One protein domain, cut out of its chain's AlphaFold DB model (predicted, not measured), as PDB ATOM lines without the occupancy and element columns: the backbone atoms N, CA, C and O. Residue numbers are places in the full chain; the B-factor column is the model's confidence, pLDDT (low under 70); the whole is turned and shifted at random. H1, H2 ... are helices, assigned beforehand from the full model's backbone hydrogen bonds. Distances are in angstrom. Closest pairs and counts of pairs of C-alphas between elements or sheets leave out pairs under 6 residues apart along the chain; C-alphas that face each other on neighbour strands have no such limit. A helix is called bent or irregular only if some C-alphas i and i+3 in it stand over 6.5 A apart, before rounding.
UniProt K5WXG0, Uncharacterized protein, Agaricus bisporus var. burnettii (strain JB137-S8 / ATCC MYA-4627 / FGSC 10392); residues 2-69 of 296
ATOM      1  N   PRO A   2    -129.297 -77.210  33.125       37.62
ATOM      2  CA  PRO A   2    -128.495 -76.009  33.289       37.62
ATOM      3  C   PRO A   2    -127.916 -75.696  31.910       37.62
ATOM      4  O   PRO A   2    -127.222 -76.510  31.305       37.62
ATOM      5  N   GLU A   3    -128.367 -74.584  31.357       48.94
ATOM      6  CA  GLU A   3    -127.930 -74.087  30.068       48.94
ATOM      7  C   GLU A   3    -126.415 -73.858  30.102       48.94
ATOM      8  O   GLU A   3    -125.894 -73.332  31.084       48.94
ATOM      9  N   ALA A   4    -125.699 -74.295  29.059       61.88
ATOM     10  CA  ALA A   4    -124.249 -74.135  28.981       61.88
ATOM     11  C   ALA A   4    -123.875 -72.668  29.257       61.88
ATOM     12  O   ALA A   4    -124.417 -71.761  28.605       61.88
ATOM     13  N   ARG A   5    -123.005 -72.453  30.258       70.06
ATOM     14  CA  ARG A   5    -122.484 -71.128  30.607       70.06
ATOM     15  C   ARG A   5    -121.746 -70.557  29.405       70.06
ATOM     16  O   ARG A   5    -121.031 -71.279  28.713       70.06
ATOM     17  N   LEU A   6    -121.947 -69.270  29.154       72.56
ATOM     18  CA  LEU A   6    -121.183 -68.576  28.128       72.56
ATOM     19  C   LEU A   6    -119.780 -68.355  28.710       72.56
ATOM     20  O   LEU A   6    -119.642 -67.979  29.866       72.56
ATOM     21  N   THR A   7    -118.731 -68.655  27.948       70.25
ATOM     22  CA  THR A   7    -117.332 -68.556  28.410       70.25
ATOM     23  C   THR A   7    -116.672 -67.226  28.045       70.25
ATOM     24  O   THR A   7    -115.512 -67.003  28.382       70.25
ATOM     25  N   ARG A   8    -117.383 -66.354  27.324       71.12
ATOM     26  CA  ARG A   8    -116.895 -65.069  26.815       71.12
ATOM     27  C   ARG A   8    -118.034 -64.051  26.808       71.12
ATOM     28  O   ARG A   8    -119.149 -64.405  26.431       71.12
ATOM     29  N   ASP A   9    -117.714 -62.813  27.178       73.56
ATOM     30  CA  ASP A   9    -118.626 -61.667  27.149       73.56
ATOM     31  C   ASP A   9    -119.006 -61.300  25.695       73.56
ATOM     32  O   ASP A   9    -118.115 -60.967  24.904       73.56
ATOM     33  N   PRO A  10    -120.297 -61.383  25.321       75.56
ATOM     34  CA  PRO A  10    -120.782 -61.043  23.985       75.56
ATOM     35  C   PRO A  10    -121.055 -59.536  23.793       75.56
ATOM     36  O   PRO A  10    -121.348 -59.105  22.680       75.56
ATOM     37  N   THR A  11    -120.962 -58.702  24.832       71.06
ATOM     38  CA  THR A  11    -121.380 -57.282  24.788       71.06
ATOM     39  C   THR A  11    -120.552 -56.431  23.809       71.06
ATOM     40  O   THR A  11    -120.988 -55.362  23.393       71.06
ATOM     41  N   GLY A  12    -119.368 -56.908  23.408       67.00
ATOM     42  CA  GLY A  12    -118.454 -56.210  22.496       67.00
ATOM     43  C   GLY A  12    -118.416 -56.721  21.052       67.00
ATOM     44  O   GLY A  12    -117.568 -56.255  20.292       67.00
ATOM     45  N   ASP A  13    -119.255 -57.686  20.659       74.88
ATOM     46  CA  ASP A  13    -119.214 -58.186  19.279       74.88
ATOM     47  C   ASP A  13    -119.824 -57.159  18.310       74.88
ATOM     48  O   ASP A  13    -120.902 -56.610  18.543       74.88
ATOM     49  N   VAL A  14    -119.123 -56.902  17.205       74.94
ATOM     50  CA  VAL A  14    -119.541 -55.947  16.171       74.94
ATOM     51  C   VAL A  14    -120.340 -56.677  15.096       74.94
ATOM     52  O   VAL A  14    -119.965 -57.778  14.682       74.94
ATOM     53  N   ALA A  15    -121.423 -56.052  14.631       77.19
ATOM     54  CA  ALA A  15    -122.225 -56.571  13.530       77.19
ATOM     55  C   ALA A  15    -121.354 -56.748  12.272       77.19
ATOM     56  O   ALA A  15    -120.677 -55.796  11.870       77.19
ATOM     57  N   PRO A  16    -121.354 -57.934  11.640       81.69
ATOM     58  CA  PRO A  16    -120.752 -58.107  10.328       81.69
ATOM     59  C   PRO A  16    -121.384 -57.147   9.316       81.69
ATOM     60  O   PRO A  16    -122.581 -56.869   9.374       81.69
ATOM     61  N   ASP A  17    -120.590 -56.667   8.364       82.62
ATOM     62  CA  ASP A  17    -121.115 -55.862   7.265       82.62
ATOM     63  C   ASP A  17    -121.887 -56.753   6.278       82.62
ATOM     64  O   ASP A  17    -121.311 -57.373   5.375       82.62
ATOM     65  N   PHE A  18    -123.208 -56.810   6.459       80.38
ATOM     66  CA  PHE A  18    -124.129 -57.583   5.628       80.38
ATOM     67  C   PHE A  18    -124.347 -56.997   4.228       80.38
ATOM     68  O   PHE A  18    -125.026 -57.639   3.429       80.38
ATOM     69  N   THR A  19    -123.757 -55.840   3.904       79.44
ATOM     70  CA  THR A  19    -123.734 -55.270   2.543       79.44
ATOM     71  C   THR A  19    -122.494 -55.696   1.750       79.44
ATOM     72  O   THR A  19    -122.441 -55.550   0.530       79.44
ATOM     73  N   SER A  20    -121.507 -56.311   2.409       83.25
ATOM     74  CA  SER A  20    -120.282 -56.771   1.753       83.25
ATOM     75  C   SER A  20    -120.522 -57.940   0.787       83.25
ATOM     76  O   SER A  20    -121.470 -58.720   0.927       83.25
ATOM     77  N   ALA A  21    -119.617 -58.111  -0.182       79.62
ATOM     78  CA  ALA A  21    -119.674 -59.192  -1.174       79.62
ATOM     79  C   ALA A  21    -119.653 -60.604  -0.552       79.62
ATOM     80  O   ALA A  21    -120.106 -61.558  -1.176       79.62
ATOM     81  N   ALA A  22    -119.173 -60.744   0.689       79.88
ATOM     82  CA  ALA A  22    -119.143 -62.020   1.405       79.88
ATOM     83  C   ALA A  22    -120.543 -62.564   1.750       79.88
ATOM     84  O   ALA A  22    -120.684 -63.761   1.988       79.88
ATOM     85  N   PHE A  23    -121.567 -61.705   1.774       80.81
ATOM     86  CA  PHE A  23    -122.947 -62.079   2.104       80.81
ATOM     87  C   PHE A  23    -123.902 -62.003   0.904       80.81
ATOM     88  O   PHE A  23    -125.105 -62.154   1.092       80.81
ATOM     89  N   GLU A  24    -123.387 -61.817  -0.316       79.69
ATOM     90  CA  GLU A  24    -124.181 -61.710  -1.552       79.69
ATOM     91  C   GLU A  24    -125.093 -62.929  -1.763       79.69
ATOM     92  O   GLU A  24    -126.301 -62.782  -1.924       79.69
ATOM     93  N   GLU A  25    -124.548 -64.144  -1.658       81.62
ATOM     94  CA  GLU A  25    -125.320 -65.386  -1.830       81.62
ATOM     95  C   GLU A  25    -126.452 -65.516  -0.798       81.62
ATOM     96  O   GLU A  25    -127.551 -65.983  -1.098       81.62
ATOM     97  N   VAL A  26    -126.200 -65.056   0.431       82.12
ATOM     98  CA  VAL A  26    -127.182 -65.089   1.518       82.12
ATOM     99  C   VAL A  26    -128.251 -64.015   1.308       82.12
ATOM    100  O   VAL A  26    -129.429 -64.287   1.539       82.12
ATOM    101  N   ARG A  27    -127.875 -62.821   0.825       85.31
ATOM    102  CA  ARG A  27    -128.828 -61.771   0.436       85.31
ATOM    103  C   ARG A  27    -129.734 -62.254  -0.693       85.31
ATOM    104  O   ARG A  27    -130.948 -62.155  -0.544       85.31
ATOM    105  N   GLN A  28    -129.186 -62.864  -1.744       83.38
ATOM    106  CA  GLN A  28    -129.982 -63.392  -2.861       83.38
ATOM    107  C   GLN A  28    -130.985 -64.458  -2.412       83.38
ATOM    108  O   GLN A  28    -132.164 -64.370  -2.748       83.38
ATOM    109  N   ALA A  29    -130.572 -65.399  -1.560       83.06
ATOM    110  CA  ALA A  29    -131.483 -66.408  -1.018       83.06
ATOM    111  C   ALA A  29    -132.627 -65.797  -0.181       83.06
ATOM    112  O   ALA A  29    -133.754 -66.301  -0.178       83.06
ATOM    113  N   VAL A  30    -132.359 -64.703   0.541       85.19
ATOM    114  CA  VAL A  30    -133.368 -63.966   1.317       85.19
ATOM    115  C   VAL A  30    -134.298 -63.162   0.397       85.19
ATOM    116  O   VAL A  30    -135.507 -63.137   0.641       85.19
ATOM    117  N   MET A  31    -133.767 -62.571  -0.676       86.69
ATOM    118  CA  MET A  31    -134.544 -61.867  -1.702       86.69
ATOM    119  C   MET A  31    -135.497 -62.813  -2.435       86.69
ATOM    120  O   MET A  31    -136.692 -62.538  -2.496       86.69
ATOM    121  N   GLU A  32    -135.013 -63.955  -2.931       84.06
ATOM    122  CA  GLU A  32    -135.826 -64.939  -3.663       84.06
ATOM    123  C   GLU A  32    -136.948 -65.526  -2.802       84.06
ATOM    124  O   GLU A  32    -138.066 -65.747  -3.269       84.06
ATOM    125  N   ARG A  33    -136.661 -65.758  -1.518       81.44
ATOM    126  CA  ARG A  33    -137.614 -66.355  -0.582       81.44
ATOM    127  C   ARG A  33    -138.723 -65.396  -0.160       81.44
ATOM    128  O   ARG A  33    -139.845 -65.842   0.079       81.44
ATOM    129  N   ASN A  34    -138.405 -64.112  -0.018       78.44
ATOM    130  CA  ASN A  34    -139.315 -63.126   0.567       78.44
ATOM    131  C   ASN A  34    -139.837 -62.102  -0.455       78.44
ATOM    132  O   ASN A  34    -140.745 -61.343  -0.126       78.44
ATOM    133  N   GLY A  35    -139.296 -62.090  -1.677       82.31
ATOM    134  CA  GLY A  35    -139.652 -61.131  -2.724       82.31
ATOM    135  C   GLY A  35    -139.298 -59.686  -2.364       82.31
ATOM    136  O   GLY A  35    -140.031 -58.778  -2.747       82.31
ATOM    137  N   ILE A  36    -138.227 -59.488  -1.593       86.44
ATOM    138  CA  ILE A  36    -137.790 -58.180  -1.077       86.44
ATOM    139  C   ILE A  36    -136.562 -57.658  -1.827       86.44
ATOM    140  O   ILE A  36    -135.867 -58.419  -2.505       86.44
ATOM    141  N   SER A  37    -136.308 -56.356  -1.713       86.69
ATOM    142  CA  SER A  37    -135.136 -55.705  -2.307       86.69
ATOM    143  C   SER A  37    -133.825 -56.106  -1.615       86.69
ATOM    144  O   SER A  37    -133.822 -56.665  -0.518       86.69
ATOM    145  N   GLU A  38    -132.690 -55.829  -2.262       76.44
ATOM    146  CA  GLU A  38    -131.360 -56.168  -1.736       76.44
ATOM    147  C   GLU A  38    -131.035 -55.424  -0.428       76.44
ATOM    148  O   GLU A  38    -130.492 -56.015   0.507       76.44
ATOM    149  N   GLU A  39    -131.441 -54.154  -0.330       80.88
ATOM    150  CA  GLU A  39    -131.309 -53.338   0.883       80.88
ATOM    151  C   GLU A  39    -132.153 -53.921   2.032       80.88
ATOM    152  O   GLU A  39    -131.648 -54.137   3.132       80.88
ATOM    153  N   GLU A  40    -133.404 -54.309   1.758       80.25
ATOM    154  CA  GLU A  40    -134.287 -54.949   2.747       80.25
ATOM    155  C   GLU A  40    -133.793 -56.346   3.167       80.25
ATOM    156  O   GLU A  40    -134.023 -56.782   4.301       80.25
ATOM    157  N   ALA A  41    -133.098 -57.064   2.281       83.31
ATOM    158  CA  ALA A  41    -132.465 -58.339   2.605       83.31
ATOM    159  C   ALA A  41    -131.267 -58.149   3.548       83.31
ATOM    160  O   ALA A  41    -131.137 -58.900   4.521       83.31
ATOM    161  N   ALA A  42    -130.435 -57.126   3.318       82.31
ATOM    162  CA  ALA A  42    -129.344 -56.763   4.222       82.31
ATOM    163  C   ALA A  42    -129.870 -56.332   5.603       82.31
ATOM    164  O   ALA A  42    -129.372 -56.810   6.626       82.31
ATOM    165  N   ASP A  43    -130.935 -55.528   5.642       82.56
ATOM    166  CA  ASP A  43    -131.592 -55.111   6.885       82.56
ATOM    167  C   ASP A  43    -132.212 -56.291   7.641       82.56
ATOM    168  O   ASP A  43    -132.130 -56.376   8.869       82.56
ATOM    169  N   THR A  44    -132.789 -57.255   6.921       84.19
ATOM    170  CA  THR A  44    -133.338 -58.479   7.520       84.19
ATOM    171  C   THR A  44    -132.239 -59.317   8.178       84.19
ATOM    172  O   THR A  44    -132.427 -59.842   9.283       84.19
ATOM    173  N   LEU A  45    -131.075 -59.426   7.531       85.19
ATOM    174  CA  LEU A  45    -129.913 -60.127   8.080       85.19
ATOM    175  C   LEU A  45    -129.360 -59.406   9.311       85.19
ATOM    176  O   LEU A  45    -129.143 -60.054  10.339       85.19
ATOM    177  N   LEU A  46    -129.249 -58.077   9.257       85.81
ATOM    178  CA  LEU A  46    -128.838 -57.255  10.389       85.81
ATOM    179  C   LEU A  46    -129.801 -57.403  11.576       85.81
ATOM    180  O   LEU A  46    -129.363 -57.679  12.689       85.81
ATOM    181  N   ALA A  47    -131.114 -57.320  11.347       84.19
ATOM    182  CA  ALA A  47    -132.126 -57.498  12.389       84.19
ATOM    183  C   ALA A  47    -132.070 -58.899  13.022       84.19
ATOM    184  O   ALA A  47    -132.224 -59.054  14.238       84.19
ATOM    185  N   SER A  48    -131.819 -59.933  12.211       84.19
ATOM    186  CA  SER A  48    -131.666 -61.304  12.703       84.19
ATOM    187  C   SER A  48    -130.427 -61.472  13.588       84.19
ATOM    188  O   SER A  48    -130.507 -62.140  14.623       84.19
ATOM    189  N   TRP A  49    -129.320 -60.818  13.220       87.44
ATOM    190  CA  TRP A  49    -128.077 -60.812  13.981       87.44
ATOM    191  C   TRP A  49    -128.234 -60.040  15.294       87.44
ATOM    192  O   TRP A  49    -127.903 -60.578  16.348       87.44
ATOM    193  N   THR A  50    -128.832 -58.845  15.258       83.88
ATOM    194  CA  THR A  50    -129.079 -58.016  16.449       83.88
ATOM    195  C   THR A  50    -129.928 -58.756  17.473       83.88
ATOM    196  O   THR A  50    -129.549 -58.832  18.638       83.88
ATOM    197  N   ARG A  51    -131.017 -59.406  17.041       84.19
ATOM    198  CA  ARG A  51    -131.852 -60.222  17.936       84.19
ATOM    199  C   ARG A  51    -131.061 -61.365  18.575       84.19
ATOM    200  O   ARG A  51    -131.180 -61.609  19.771       84.19
ATOM    201  N   HIS A  52    -130.244 -62.065  17.790       82.44
ATOM    202  CA  HIS A  52    -129.414 -63.151  18.310       82.44
ATOM    203  C   HIS A  52    -128.347 -62.645  19.296       82.44
ATOM    204  O   HIS A  52    -128.010 -63.334  20.262       82.44
ATOM    205  N   GLN A  53    -127.835 -61.431  19.082       80.50
ATOM    206  CA  GLN A  53    -126.871 -60.800  19.973       80.50
ATOM    207  C   GLN A  53    -127.518 -60.324  21.279       80.50
ATOM    208  O   GLN A  53    -126.970 -60.572  22.352       80.50
ATOM    209  N   GLU A  54    -128.712 -59.733  21.220       83.88
ATOM    210  CA  GLU A  54    -129.501 -59.350  22.399       83.88
ATOM    211  C   GLU A  54    -129.812 -60.560  23.291       83.88
ATOM    212  O   GLU A  54    -129.652 -60.490  24.509       83.88
ATOM    213  N   GLU A  55    -130.181 -61.700  22.699       81.62
ATOM    214  CA  GLU A  55    -130.408 -62.952  23.432       81.62
ATOM    215  C   GLU A  55    -129.137 -63.442  24.151       81.62
ATOM    216  O   GLU A  55    -129.198 -63.901  25.297       81.62
ATOM    217  N   LYS A  56    -127.965 -63.314  23.514       79.94
ATOM    218  CA  LYS A  56    -126.673 -63.661  24.128       79.94
ATOM    219  C   LYS A  56    -126.301 -62.723  25.273       79.94
ATOM    220  O   LYS A  56    -125.868 -63.209  26.318       79.94
ATOM    221  N   VAL A  57    -126.486 -61.414  25.101       81.62
ATOM    222  CA  VAL A  57    -126.213 -60.408  26.140       81.62
ATOM    223  C   VAL A  57    -127.137 -60.613  27.341       81.62
ATOM    224  O   VAL A  57    -126.657 -60.709  28.467       81.62
ATOM    225  N   GLN A  58    -128.441 -60.815  27.124       82.94
ATOM    226  CA  GLN A  58    -129.392 -61.096  28.210       82.94
ATOM    227  C   GLN A  58    -129.020 -62.356  28.999       82.94
ATOM    228  O   GLN A  58    -129.132 -62.388  30.228       82.94
ATOM    229  N   ARG A  59    -128.548 -63.395  28.306       82.62
ATOM    230  CA  ARG A  59    -128.095 -64.637  28.936       82.62
ATOM    231  C   ARG A  59    -126.808 -64.451  29.739       82.62
ATOM    232  O   ARG A  59    -126.673 -65.060  30.798       82.62
ATOM    233  N   TRP A  60    -125.886 -63.618  29.261       80.38
ATOM    234  CA  TRP A  60    -124.680 -63.243  30.000       80.38
ATOM    235  C   TRP A  60    -125.022 -62.457  31.272       80.38
ATOM    236  O   TRP A  60    -124.586 -62.825  32.360       80.38
ATOM    237  N   GLU A  61    -125.890 -61.448  31.177       80.69
ATOM    238  CA  GLU A  61    -126.346 -60.681  32.343       80.69
ATOM    239  C   GLU A  61    -127.085 -61.541  33.375       80.69
ATOM    240  O   GLU A  61    -126.996 -61.306  34.579       80.69
ATOM    241  N   GLN A  62    -127.848 -62.538  32.920       80.00
ATOM    242  CA  GLN A  62    -128.517 -63.467  33.821       80.00
ATOM    243  C   GLN A  62    -127.515 -64.345  34.583       80.00
ATOM    244  O   GLN A  62    -127.723 -64.586  35.769       80.00
ATOM    245  N   GLN A  63    -126.422 -64.771  33.940       79.38
ATOM    246  CA  GLN A  63    -125.350 -65.520  34.605       79.38
ATOM    247  C   GLN A  63    -124.646 -64.672  35.668       79.38
ATOM    248  O   GLN A  63    -124.424 -65.164  36.768       79.38
ATOM    249  N   GLN A  64    -124.373 -63.397  35.377       76.94
ATOM    250  CA  GLN A  64    -123.758 -62.479  36.343       76.94
ATOM    251  C   GLN A  64    -124.648 -62.257  37.576       76.94
ATOM    252  O   GLN A  64    -124.176 -62.380  38.700       76.94
ATOM    253  N   ARG A  65    -125.957 -62.037  37.383       77.94
ATOM    254  CA  ARG A  65    -126.911 -61.899  38.501       77.94
ATOM    255  C   ARG A  65    -127.007 -63.162  39.362       77.94
ATOM    256  O   ARG A  65    -127.121 -63.069  40.577       77.94
ATOM    257  N   GLU A  66    -126.972 -64.342  38.741       73.81
ATOM    258  CA  GLU A  66    -127.008 -65.620  39.466       73.81
ATOM    259  C   GLU A  66    -125.717 -65.894  40.259       73.81
ATOM    260  O   GLU A  66    -125.788 -66.548  41.302       73.81
ATOM    261  N   ASP A  67    -124.569 -65.397  39.793       68.69
ATOM    262  CA  ASP A  67    -123.288 -65.495  40.500       68.69
ATOM    263  C   ASP A  67    -123.200 -64.471  41.658       68.69
ATOM    264  O   ASP A  67    -122.826 -64.851  42.769       68.69
ATOM    265  N   GLU A  68    -123.663 -63.225  41.471       66.75
ATOM    266  CA  GLU A  68    -123.754 -62.209  42.543       66.75
ATOM    267  C   GLU A  68    -124.705 -62.634  43.683       66.75
ATOM    268  O   GLU A  68    -124.372 -62.509  44.866       66.75
ATOM    269  N   ASP A  69    -125.871 -63.204  43.354       67.94
ATOM    270  CA  ASP A  69    -126.828 -63.719  44.347       67.94
ATOM    271  C   ASP A  69    -126.271 -64.921  45.138       67.94
ATOM    272  O   ASP A  69    -126.686 -65.175  46.276       67.94
TER     273      ASP A  69
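This is residues 2 to 69 of the 296 residues of an uncharacterized protein of Agaricus bisporus var. burnettii (strain JB137-S8 / ATCC MYA-4627 / FGSC 10392) (UniProt K5WXG0). One long helix, H2, makes the length of this model, and a shorter helix, H1, lies across its beginning; the unnamed residues 2 to 20 come first, and much of that stretch runs alongside H2 towards H1. The end of H2, residues 64 to 69, sticks out. The printed part has 68 residues with two named helices, H1 then H2, and no named strand: all helix. It is loose, with a radius of gyration of the C-alphas of 15.9 A, and spans 48 by 20 by 16 A.

After residues 2 to 20, find C-alpha 21 at (-119.674, -59.192, -1.174), where H1, residues 21 to 34, begins; it is 20.1 A long and irregular, with C-alphas 22 and 25 7.7 A apart. H2, residues 38 to 69, runs 46.9 A to C-alpha 69 at (-126.828, -63.719, 44.347).

Look at Arg 27 and Ala 41, whose C-alphas, the closest of H1 and H2, are 5.5 A apart. The helices touch through residues 27 to 31 and 38 to 45 alone, about perpendicular at 79 degrees. In H2 every O i to N i+4 pair is within hydrogen-bond range; in H1, 8 of 10.

The farthest C-alphas, Glu 32 and Asp 69, are 48.9 A apart. The printed part has no cut, and the H1 to H2 link is tight. Residues 2 to 4, 12 and 67 to 69 have pLDDT under 70.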